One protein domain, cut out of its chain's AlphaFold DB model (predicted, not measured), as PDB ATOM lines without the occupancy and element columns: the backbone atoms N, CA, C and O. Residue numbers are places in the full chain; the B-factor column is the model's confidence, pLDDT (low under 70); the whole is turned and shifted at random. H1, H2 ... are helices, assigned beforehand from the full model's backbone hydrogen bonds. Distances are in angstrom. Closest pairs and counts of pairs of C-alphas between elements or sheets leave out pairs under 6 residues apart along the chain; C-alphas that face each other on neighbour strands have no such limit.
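This is residues 68 to 151 of the 151 residues of the protein "XendoU domain-containing protein" of Gemmatimonadetes bacterium (UniProt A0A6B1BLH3). Four helices are arranged loosely round H2: H1 lies beside H2 as a helical hairpin, H3 turns a corner at the end of H2, and H4 folds back across another side of H2. A loop, residues 83 to 90, of which 83 belongs to H1, sticks out between H1 and H2, and a tail, residues 143 to 151, trails off from H4. The printed part has 84 residues with four named helices, H1, H2, H3 and H4 along the chain, and no named strand; its class is all helix. The whole is loose, with a radius of gyration of the C-alphas of 15.1 A, and it is flat, spanning 45 by 44 by 16 A.

The printed part begins at Asp 68. H1 is residues 72 to 83, 18.2 A from first to last C-alpha, and its C-alpha 72 is at (-5.707, 12.810, 107.076). H2, the longest helix with 16 residues, is residues 95 to 110 and measures 23.2 A; its C-alpha 95 is at (5.649, -3.331, 112.983). H3 is residues 112 to 125, 19.8 A long. H4 is residues 131 to 142, 16.2 A long, and its last C-alpha, 142, is at (5.905, 12.426, 118.215).

H1 and H2 touch, and their closest C-alphas, those of Ser 75 and Phe 104, are 5.2 A apart. They run opposite ways at a shallow tilt of 29 degrees and form a helical hairpin. H2 also touches H4, with the C-alphas of Leu 105 and Arg 135 closest at 6.7 A; these two run opposite ways at a steep tilt of 53 degrees. H3 is close to H2 but not clearly touching it, about perpendicular at 79 degrees, with the C-alphas of Ile 108 and Met 114 closest at 6.6 A. H3 is likewise close to H4 but not clearly touching it, about perpendicular at 86 degrees, with the C-alphas of Arg 118 and Phe 134 closest at 7.1 A. H1 is apart from H3 and from H4. Every O i to N i+4 pair is within hydrogen-bond range in H3 and H4, against 11 of 12 in H2 and 3 of 8 in H1, where 5 of 9 O i to N i+3 pairs are within range.

The two C-alphas farthest apart are those of Asp 68 and Thr 151, the chain's last residue, at 45.3 A. The printed part has no cut. The link from H1 to H2, 11 residues, is long; those from H2 to H3 and from H3 to H4 are tight. The mean pLDDT of the printed part is 87.1, and residues 83 to 91 and 148 to 151 are under 70.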
ATOM      1  N   ASP A  68     -12.925   8.902 105.246       92.62
ATOM      2  CA  ASP A  68     -12.375   8.966 103.888       92.62
ATOM      3  C   ASP A  68     -10.868   8.680 103.922       92.62
ATOM      4  O   ASP A  68     -10.085   9.453 104.474       92.62
ATOM      5  N   LEU A  69     -10.453   7.574 103.297       87.00
ATOM      6  CA  LEU A  69      -9.051   7.144 103.243       87.00
ATOM      7  C   LEU A  69      -8.141   8.124 102.489       87.00
ATOM      8  O   LEU A  69      -6.924   8.034 102.620       87.00
ATOM      9  N   ASN A  70      -8.707   9.056 101.714       83.81
ATOM     10  CA  ASN A  70      -7.947  10.112 101.042       83.81
ATOM     11  C   ASN A  70      -7.715  11.342 101.936       83.81
ATOM     12  O   ASN A  70      -7.069  12.295 101.503       83.81
ATOM     13  N   ARG A  71      -8.260  11.353 103.159       88.62
ATOM     14  CA  ARG A  71      -8.105  12.436 104.136       88.62
ATOM     15  C   ARG A  71      -7.209  12.015 105.293       88.62
ATOM     16  O   ARG A  71      -7.079  10.844 105.641       88.62
ATOM     17  N   THR A  72      -6.632  13.011 105.954       94.50
ATOM     18  CA  THR A  72      -5.707  12.810 107.076       94.50
ATOM     19  C   THR A  72      -6.378  12.280 108.344       94.50
ATOM     20  O   THR A  72      -5.709  11.667 109.170       94.50
ATOM     21  N   TYR A  73      -7.689  12.480 108.518       95.00
ATOM     22  CA  TYR A  73      -8.404  11.982 109.698       95.00
ATOM     23  C   TYR A  73      -8.426  10.458 109.771       95.00
ATOM     24  O   TYR A  73      -8.250   9.908 110.854       95.00
ATOM     25  N   ALA A  74      -8.587   9.769 108.637       93.44
ATOM     26  CA  ALA A  74      -8.629   8.313 108.616       93.44
ATOM     27  C   ALA A  74      -7.299   7.697 109.075       93.44
ATOM     28  O   ALA A  74      -7.298   6.766 109.878       93.44
ATOM     29  N   SER A  75      -6.165   8.244 108.619       93.31
ATOM     30  CA  SER A  75      -4.841   7.807 109.078       93.31
ATOM     31  C   SER A  75      -4.560   8.211 110.523       93.31
ATOM     32  O   SER A  75      -3.943   7.440 111.244       93.31
ATOM     33  N   PHE A  76      -5.054   9.368 110.975       94.50
ATOM     34  CA  PHE A  76      -4.948   9.774 112.376       94.50
ATOM     35  C   PHE A  76      -5.735   8.855 113.318       94.50
ATOM     36  O   PHE A  76      -5.227   8.482 114.366       94.50
ATOM     37  N   MET A  77      -6.958   8.456 112.957       91.25
ATOM     38  CA  MET A  77      -7.776   7.573 113.796       91.25
ATOM     39  C   MET A  77      -7.146   6.194 113.996       91.25
ATOM     40  O   MET A  77      -7.235   5.668 115.100       91.25
ATOM     41  N   LYS A  78      -6.460   5.663 112.977       89.12
ATOM     42  CA  LYS A  78      -5.640   4.444 113.077       89.12
ATOM     43  C   LYS A  78      -4.408   4.579 113.977       89.12
ATOM     44  O   LYS A  78      -3.689   3.623 114.162       89.12
ATOM     45  N   LEU A  79      -4.079   5.779 114.453       90.69
ATOM     46  CA  LEU A  79      -3.062   5.927 115.493       90.69
ATOM     47  C   LEU A  79      -3.680   5.902 116.891       90.69
ATOM     48  O   LEU A  79      -2.967   5.685 117.864       90.69
ATOM     49  N   LEU A  80      -4.976   6.204 117.016       88.19
ATOM     50  CA  LEU A  80      -5.636   6.381 118.310       88.19
ATOM     51  C   LEU A  80      -6.031   5.051 118.960       88.19
ATOM     52  O   LEU A  80      -6.088   4.972 120.186       88.19
ATOM     53  N   ASP A  81      -6.295   4.020 118.164       74.06
ATOM     54  CA  ASP A  81      -6.549   2.651 118.627       74.06
ATOM     55  C   ASP A  81      -5.318   2.011 119.290       74.06
ATOM     56  O   ASP A  81      -5.475   1.241 120.243       74.06
ATOM     57  N   ASN A  82      -4.111   2.421 118.893       72.00
ATOM     58  CA  ASN A  82      -2.844   1.978 119.489       72.00
ATOM     59  C   ASN A  82      -2.672   2.396 120.963       72.00
ATOM     60  O   ASN A  82      -1.951   1.754 121.722       72.00
ATOM     61  N   TYR A  83      -3.383   3.429 121.431       65.81
ATOM     62  CA  TYR A  83      -3.294   3.918 122.816       65.81
ATOM     63  C   TYR A  83      -4.253   3.218 123.797       65.81
ATOM     64  O   TYR A  83      -4.506   3.721 124.898       65.81
ATOM     65  N   ALA A  84      -4.786   2.042 123.450       64.00
ATOM     66  CA  ALA A  84      -5.494   1.206 124.414       64.00
ATOM     67  C   ALA A  84      -4.547   0.818 125.570       64.00
ATOM     68  O   ALA A  84      -3.535   0.155 125.363       64.00
ATOM     69  N   ILE A  85      -4.876   1.241 126.796       53.56
ATOM     70  CA  ILE A  85      -4.034   1.091 127.992       53.56
ATOM     71  C   ILE A  85      -3.620  -0.381 128.195       53.56
ATOM     72  O   ILE A  85      -4.399  -1.190 128.700       53.56
ATOM     73  N   ARG A  86      -2.369  -0.719 127.857       55.22
ATOM     74  CA  ARG A  86      -1.707  -1.988 128.204       55.22
ATOM     75  C   ARG A  86      -0.642  -1.718 129.267       55.22
ATOM     76  O   ARG A  86       0.543  -1.632 128.986       55.22
ATOM     77  N   THR A  87      -1.077  -1.541 130.512       56.75
ATOM     78  CA  THR A  87      -0.238  -1.109 131.653       56.75
ATOM     79  C   THR A  87       0.841  -2.093 132.112       56.75
ATOM     80  O   THR A  87       1.612  -1.752 133.004       56.75
ATOM     81  N   THR A  88       0.871  -3.323 131.601       56.72
ATOM     82  CA  THR A  88       1.712  -4.400 132.155       56.72
ATOM     83  C   THR A  88       2.967  -4.717 131.355       56.72
ATOM     84  O   THR A  88       3.833  -5.406 131.891       56.72
ATOM     85  N   ASP A  89       3.102  -4.203 130.133       59.12
ATOM     86  CA  ASP A  89       4.209  -4.544 129.240       59.12
ATOM     87  C   ASP A  89       5.141  -3.339 129.025       59.12
ATOM     88  O   ASP A  89       4.689  -2.193 129.095       59.12
ATOM     89  N   PRO A  90       6.452  -3.558 128.799       65.50
ATOM     90  CA  PRO A  90       7.334  -2.489 128.341       65.50
ATOM     91  C   PRO A  90       6.764  -1.867 127.062       65.50
ATOM     92  O   PRO A  90       6.334  -2.595 126.168       65.50
ATOM     93  N   GLU A  91       6.771  -0.534 126.979       68.62
ATOM     94  CA  GLU A  91       6.336   0.185 125.779       68.62
ATOM     95  C   GLU A  91       7.161  -0.304 124.579       68.62
ATOM     96  O   GLU A  91       8.387  -0.165 124.543       68.62
ATOM     97  N   PHE A  92       6.485  -0.939 123.626       75.19
ATOM     98  CA  PHE A  92       7.050  -1.457 122.389       75.19
ATOM     99  C   PHE A  92       6.102  -1.090 121.258       75.19
ATOM    100  O   PHE A  92       4.895  -1.269 121.393       75.19
ATOM    101  N   THR A  93       6.661  -0.593 120.161       78.56
ATOM    102  CA  THR A  93       5.921  -0.301 118.935       78.56
ATOM    103  C   THR A  93       6.003  -1.514 118.020       78.56
ATOM    104  O   THR A  93       7.097  -1.936 117.646       78.56
ATOM    105  N   THR A  94       4.855  -2.095 117.686       85.00
ATOM    106  CA  THR A  94       4.769  -3.202 116.726       85.00
ATOM    107  C   THR A  94       5.072  -2.731 115.301       85.00
ATOM    108  O   THR A  94       4.988  -1.543 114.999       85.00
ATOM    109  N   GLU A  95       5.405  -3.661 114.400       88.06
ATOM    110  CA  GLU A  95       5.649  -3.331 112.983       88.06
ATOM    111  C   GLU A  95       4.422  -2.682 112.318       88.06
ATOM    112  O   GLU A  95       4.570  -1.785 111.487       88.06
ATOM    113  N   ASP A  96       3.213  -3.094 112.717       88.69
ATOM    114  CA  ASP A  96       1.958  -2.515 112.228       88.69
ATOM    115  C   ASP A  96       1.795  -1.062 112.706       88.69
ATOM    116  O   ASP A  96       1.535  -0.169 111.897       88.69
ATOM    117  N   GLU A  97       2.047  -0.798 113.992       89.19
ATOM    118  CA  GLU A  97       1.999   0.555 114.568       89.19
ATOM    119  C   GLU A  97       3.057   1.474 113.936       89.19
ATOM    120  O   GLU A  97       2.783   2.639 113.641       89.19
ATOM    121  N   GLU A  98       4.266   0.966 113.670       91.44
ATOM    122  CA  GLU A  98       5.297   1.717 112.946       91.44
ATOM    123  C   GLU A  98       4.829   2.047 111.520       91.44
ATOM    124  O   GLU A  98       4.958   3.187 111.061       91.44
ATOM    125  N   ALA A  99       4.225   1.088 110.812       92.81
ATOM    126  CA  ALA A  99       3.689   1.317 109.475       92.81
ATOM    127  C   ALA A  99       2.578   2.383 109.471       92.81
ATOM    128  O   ALA A  99       2.545   3.235 108.575       92.81
ATOM    129  N   GLU A 100       1.708   2.396 110.481       93.88
ATOM    130  CA  GLU A 100       0.663   3.408 110.654       93.88
ATOM    131  C   GLU A 100       1.243   4.798 110.925       93.88
ATOM    132  O   GLU A 100       0.824   5.767 110.283       93.88
ATOM    133  N   GLN A 101       2.259   4.909 111.787       94.75
ATOM    134  CA  GLN A 101       2.975   6.167 112.038       94.75
ATOM    135  C   GLN A 101       3.605   6.714 110.754       94.75
ATOM    136  O   GLN A 101       3.447   7.894 110.414       94.75
ATOM    137  N   GLN A 102       4.293   5.853 109.998       94.88
ATOM    138  CA  GLN A 102       4.916   6.227 108.731       94.88
ATOM    139  C   GLN A 102       3.876   6.639 107.685       94.88
ATOM    140  O   GLN A 102       4.091   7.611 106.949       94.88
ATOM    141  N   TYR A 103       2.744   5.936 107.625       95.06
ATOM    142  CA  TYR A 103       1.640   6.272 106.737       95.06
ATOM    143  C   TYR A 103       1.021   7.622 107.106       95.06
ATOM    144  O   TYR A 103       0.922   8.490 106.238       95.06
ATOM    145  N   PHE A 104       0.703   7.859 108.380       95.88
ATOM    146  CA  PHE A 104       0.176   9.136 108.861       95.88
ATOM    147  C   PHE A 104       1.105  10.307 108.522       95.88
ATOM    148  O   PHE A 104       0.662  11.286 107.916       95.88
ATOM    149  N   LEU A 105       2.406  10.183 108.813       97.19
ATOM    150  CA  LEU A 105       3.399  11.204 108.464       97.19
ATOM    151  C   LEU A 105       3.419  11.483 106.956       97.19
ATOM    152  O   LEU A 105       3.462  12.643 106.548       97.19
ATOM    153  N   SER A 106       3.342  10.441 106.122       95.12
ATOM    154  CA  SER A 106       3.305  10.600 104.662       95.12
ATOM    155  C   SER A 106       2.068  11.358 104.170       95.12
ATOM    156  O   SER A 106       2.165  12.084 103.182       95.12
ATOM    157  N   GLN A 107       0.925  11.213 104.854       95.19
ATOM    158  CA  GLN A 107      -0.315  11.906 104.504       95.19
ATOM    159  C   GLN A 107      -0.251  13.377 104.915       95.19
ATOM    160  O   GLN A 107      -0.477  14.261 104.091       95.19
ATOM    161  N   ILE A 108       0.112  13.671 106.167       96.69
ATOM    162  CA  ILE A 108       0.087  15.056 106.651       96.69
ATOM    163  C   ILE A 108       1.150  15.927 105.978       96.69
ATOM    164  O   ILE A 108       0.898  17.105 105.740       96.69
ATOM    165  N   LEU A 109       2.319  15.381 105.624       96.88
ATOM    166  CA  LEU A 109       3.408  16.150 105.005       96.88
ATOM    167  C   LEU A 109       3.039  16.716 103.628       96.88
ATOM    168  O   LEU A 109       3.581  17.746 103.226       96.88
ATOM    169  N   GLN A 110       2.090  16.080 102.941       94.88
ATOM    170  CA  GLN A 110       1.572  16.553 101.659       94.88
ATOM    171  C   GLN A 110       0.607  17.732 101.814       94.88
ATOM    172  O   GLN A 110       0.429  18.491 100.864       94.88
ATOM    173  N   THR A 111       0.033  17.927 103.003       96.94
ATOM    174  CA  THR A 111      -0.950  18.987 103.246       96.94
ATOM    175  C   THR A 111      -0.313  20.369 103.252       96.94
ATOM    176  O   THR A 111       0.841  20.573 103.664       96.94
ATOM    177  N   ARG A 112      -1.095  21.368 102.844       97.50
ATOM    178  CA  ARG A 112      -0.628  22.753 102.830       97.50
ATOM    179  C   ARG A 112      -0.202  23.290 104.212       97.50
ATOM    180  O   ARG A 112       0.863  23.920 104.254       97.50
ATOM    181  N   PRO A 113      -0.907  23.015 105.330       97.56
ATOM    182  CA  PRO A 113      -0.488  23.433 106.670       97.56
ATOM    183  C   PRO A 113       0.932  22.980 107.033       97.56
ATOM    184  O   PRO A 113       1.748  23.783 107.493       97.56
ATOM    185  N   MET A 114       1.272  21.718 106.749       97.69
ATOM    186  CA  MET A 114       2.596  21.163 107.058       97.69
ATOM    187  C   MET A 114       3.700  21.768 106.188       97.69
ATOM    188  O   MET A 114       4.797  22.052 106.676       97.69
ATOM    189  N   GLN A 115       3.412  22.043 104.914       97.88
ATOM    190  CA  GLN A 115       4.345  22.748 104.034       97.88
ATOM    191  C   GLN A 115       4.590  24.191 104.497       97.88
ATOM    192  O   GLN A 115       5.728  24.662 104.464       97.88
ATOM    193  N   VAL A 116       3.545  24.902 104.938       97.75
ATOM    194  CA  VAL A 116       3.666  26.260 105.493       97.75
ATOM    195  C   VAL A 116       4.524  26.244 106.756       97.75
ATOM    196  O   VAL A 116       5.428  27.073 106.868       97.75
ATOM    197  N   ALA A 117       4.308  25.279 107.654       97.31
ATOM    198  CA  ALA A 117       5.112  25.108 108.860       97.31
ATOM    199  C   ALA A 117       6.594  24.843 108.537       97.31
ATOM    200  O   ALA A 117       7.459  25.571 109.026       97.31
ATOM    201  N   ARG A 118       6.899  23.880 107.651       97.75
ATOM    202  CA  ARG A 118       8.284  23.584 107.227       97.75
ATOM    203  C   ARG A 118       8.962  24.804 106.603       97.75
ATOM    204  O   ARG A 118      10.098  25.122 106.944       97.75
ATOM    205  N   ASN A 119       8.261  25.516 105.721       97.31
ATOM    206  CA  ASN A 119       8.794  26.719 105.080       97.31
ATOM    207  C   ASN A 119       9.059  27.836 106.094       97.31
ATOM    208  O   ASN A 119      10.086  28.505 106.003       97.31
ATOM    209  N   TYR A 120       8.164  28.030 107.064       96.88
ATOM    210  CA  TYR A 120       8.368  29.002 108.133       96.88
ATOM    211  C   TYR A 120       9.585  28.654 108.990       96.88
ATOM    212  O   TYR A 120      10.380  29.547 109.283       96.88
ATOM    213  N   ILE A 121       9.750  27.377 109.355       96.50
ATOM    214  CA  ILE A 121      10.915  26.907 110.113       96.50
ATOM    215  C   ILE A 121      12.196  27.225 109.340       96.50
ATOM    216  O   ILE A 121      13.099  27.868 109.878       96.50
ATOM    217  N   ASN A 122      12.226  26.874 108.054       97.44
ATOM    218  CA  ASN A 122      13.395  27.100 107.219       97.44
ATOM    219  C   ASN A 122      13.755  28.588 107.087       97.44
ATOM    220  O   ASN A 122      14.911  28.983 107.215       97.44
ATOM    221  N   GLN A 123      12.754  29.444 106.876       95.56
ATOM    222  CA  GLN A 123      12.963  30.881 106.694       95.56
ATOM    223  C   GLN A 123      13.325  31.607 107.993       95.56
ATOM    224  O   GLN A 123      14.144  32.521 107.978       95.56
ATOM    225  N   THR A 124      12.696  31.231 109.106       95.38
ATOM    226  CA  THR A 124      12.814  31.965 110.374       95.38
ATOM    227  C   THR A 124      14.049  31.549 111.154       95.38
ATOM    228  O   THR A 124      14.693  32.392 111.774       95.38
ATOM    229  N   PHE A 125      14.386  30.260 111.118       94.12
ATOM    230  CA  PHE A 125      15.499  29.703 111.885       94.12
ATOM    231  C   PHE A 125      16.727  29.401 111.016       94.12
ATOM    232  O   PHE A 125      17.752  28.986 111.543       94.12
ATOM    233  N   GLY A 126      16.655  29.631 109.698       92.75
ATOM    234  CA  GLY A 126      17.749  29.312 108.773       92.75
ATOM    235  C   GLY A 126      17.967  27.808 108.591       92.75
ATOM    236  O   GLY A 126      19.005  27.386 108.080       92.75
ATOM    237  N   GLU A 127      16.996  27.006 109.018       84.94
ATOM    238  CA  GLU A 127      16.975  25.569 108.806       84.94
ATOM    239  C   GLU A 127      16.784  25.305 107.298       84.94
ATOM    240  O   GLU A 127      16.062  26.015 106.606       84.94
ATOM    241  N   ASN A 128      17.459  24.320 106.717       94.25
ATOM    242  CA  ASN A 128      17.275  23.964 105.300       94.25
ATOM    243  C   ASN A 128      16.694  22.557 105.198       94.25
ATOM    244  O   ASN A 128      17.232  21.686 104.517       94.25
ATOM    245  N   LEU A 129      15.603  22.322 105.930       97.19
ATOM    246  CA  LEU A 129      15.001  21.002 106.048       97.19
ATOM    247  C   LEU A 129      14.361  20.600 104.724       97.19
ATOM    248  O   LEU A 129      13.374  21.199 104.271       97.19
ATOM    249  N   SER A 130      14.882  19.527 104.135       97.50
ATOM    250  CA  SER A 130      14.145  18.731 103.156       97.50
ATOM    251  C   SER A 130      12.892  18.121 103.794       97.50
ATOM    252  O   SER A 130      12.764  18.049 105.017       97.50
ATOM    253  N   GLU A 131      11.952  17.661 102.971       97.38
ATOM    254  CA  GLU A 131      10.762  16.963 103.469       97.38
ATOM    255  C   GLU A 131      11.134  15.694 104.250       97.38
ATOM    256  O   GLU A 131      10.570  15.447 105.312       97.38
ATOM    257  N   ALA A 132      12.146  14.950 103.791       97.38
ATOM    258  CA  ALA A 132      12.644  13.757 104.473       97.38
ATOM    259  C   ALA A 132      13.245  14.076 105.855       97.38
ATOM    260  O   ALA A 132      12.940  13.391 106.829       97.38
ATOM    261  N   GLN A 133      14.045  15.143 105.966       97.88
ATOM    262  CA  GLN A 133      14.576  15.588 107.263       97.88
ATOM    263  C   GLN A 133      13.456  16.061 108.193       97.88
ATOM    264  O   GLN A 133      13.450  15.721 109.372       97.88
ATOM    265  N   PHE A 134      12.481  16.804 107.663       97.88
ATOM    266  CA  PHE A 134      11.336  17.253 108.449       97.88
ATOM    267  C   PHE A 134      10.493  16.068 108.944       97.88
ATOM    268  O   PHE A 134      10.155  16.022 110.123       97.88
ATOM    269  N   ARG A 135      10.248  15.060 108.097       97.81
ATOM    270  CA  ARG A 135       9.601  13.796 108.482       97.81
ATOM    271  C   ARG A 135      10.334  13.104 109.625       97.81
ATOM    272  O   ARG A 135       9.692  12.688 110.582       97.81
ATOM    273  N   GLN A 136      11.658  12.992 109.533       96.94
ATOM    274  CA  GLN A 136      12.471  12.351 110.566       96.94
ATOM    275  C   GLN A 136      12.385  13.102 111.902       96.94
ATOM    276  O   GLN A 136      12.269  12.475 112.952       96.94
ATOM    277  N   ILE A 137      12.392  14.439 111.863       96.75
ATOM    278  CA  ILE A 137      12.208  15.275 113.055       96.75
ATOM    279  C   ILE A 137      10.825  15.043 113.670       96.75
ATOM    280  O   ILE A 137      10.738  14.816 114.871       96.75
ATOM    281  N   LEU A 138       9.754  15.058 112.870       97.31
ATOM    282  CA  LEU A 138       8.396  14.817 113.369       97.31
ATOM    283  C   LEU A 138       8.248  13.421 113.972       97.31
ATOM    284  O   LEU A 138       7.694  13.286 115.056       97.31
ATOM    285  N   HIS A 139       8.795  12.401 113.308       95.62
ATOM    286  CA  HIS A 139       8.792  11.036 113.821       95.62
ATOM    287  C   HIS A 139       9.456  10.956 115.197       95.62
ATOM    288  O   HIS A 139       8.871  10.443 116.146       95.62
ATOM    289  N   ARG A 140      10.652  11.538 115.324       93.81
ATOM    290  CA  ARG A 140      11.383  11.596 116.592       93.81
ATOM    291  C   ARG A 140      10.633  12.361 117.681       93.81
ATOM    292  O   ARG A 140      10.666  11.968 118.837       93.81
ATOM    293  N   LEU A 141       9.978  13.467 117.332       94.31
ATOM    294  CA  LEU A 141       9.259  14.291 118.304       94.31
ATOM    295  C   LEU A 141       7.950  13.657 118.784       94.31
ATOM    296  O   LEU A 141       7.543  13.931 119.910       94.31
ATOM    297  N   TRP A 142       7.265  12.895 117.934       93.31
ATOM    298  CA  TRP A 142       5.905  12.426 118.215       93.31
ATOM    299  C   TRP A 142       5.807  10.940 118.544       93.31
ATOM    300  O   TRP A 142       4.904  10.568 119.288       93.31
ATOM    301  N   PHE A 143       6.702  10.106 118.012       90.88
ATOM    302  CA  PHE A 143       6.563   8.648 118.074       90.88
ATOM    303  C   PHE A 143       7.762   7.917 118.683       90.88
ATOM    304  O   PHE A 143       7.619   6.777 119.112       90.88
ATOM    305  N   GLU A 144       8.943   8.540 118.754       87.94
ATOM    306  CA  GLU A 144      10.092   7.912 119.410       87.94
ATOM    307  C   GLU A 144       9.858   7.840 120.927       87.94
ATOM    308  O   GLU A 144       9.729   8.860 121.608       87.94
ATOM    309  N   LEU A 145       9.796   6.614 121.454       84.00
ATOM    310  CA  LEU A 145       9.636   6.361 122.882       84.00
ATOM    311  C   LEU A 145      10.829   6.939 123.649       84.00
ATOM    312  O   LEU A 145      11.987   6.619 123.374       84.00
ATOM    313  N   TYR A 146      10.549   7.762 124.654       77.62
ATOM    314  CA  TYR A 146      11.566   8.308 125.542       77.62
ATOM    315  C   TYR A 146      11.307   7.847 126.974       77.62
ATOM    316  O   TYR A 146      10.190   7.894 127.482       77.62
ATOM    317  N   THR A 147      12.362   7.415 127.663       71.06
ATOM    318  CA  THR A 147      12.251   7.059 129.079       71.06
ATOM    319  C   THR A 147      12.530   8.287 129.936       71.06
ATOM    320  O   THR A 147      13.632   8.830 129.931       71.06
ATOM    321  N   ASN A 148      11.551   8.702 130.742       64.12
ATOM    322  CA  ASN A 148      11.752   9.693 131.802       64.12
ATOM    323  C   ASN A 148      12.483   9.059 132.997       64.12
ATOM    324  O   ASN A 148      11.982   9.062 134.122       64.12
ATOM    325  N   ARG A 149      13.661   8.462 132.783       58.22
ATOM    326  CA  ARG A 149      14.553   8.161 133.905       58.22
ATOM    327  C   ARG A 149      15.204   9.473 134.314       58.22
ATOM    328  O   ARG A 149      16.176   9.900 133.702       58.22
ATOM    329  N   GLY A 150      14.607  10.120 135.313       54.06
ATOM    330  CA  GLY A 150      15.208  11.265 135.983       54.06
ATOM    331  C   GLY A 150      16.623  10.909 136.430       54.06
ATOM    332  O   GLY A 150      16.816   9.927 137.148       54.06
ATOM    333  N   THR A 151      17.596  11.665 135.934       43.16
ATOM    334  CA  THR A 151      18.930  11.779 136.533       43.16
ATOM    335  C   THR A 151      18.855  12.559 137.830       43.16
ATOM    336  O   THR A 151      18.127  13.581 137.824       43.16
TER     337      THR A 151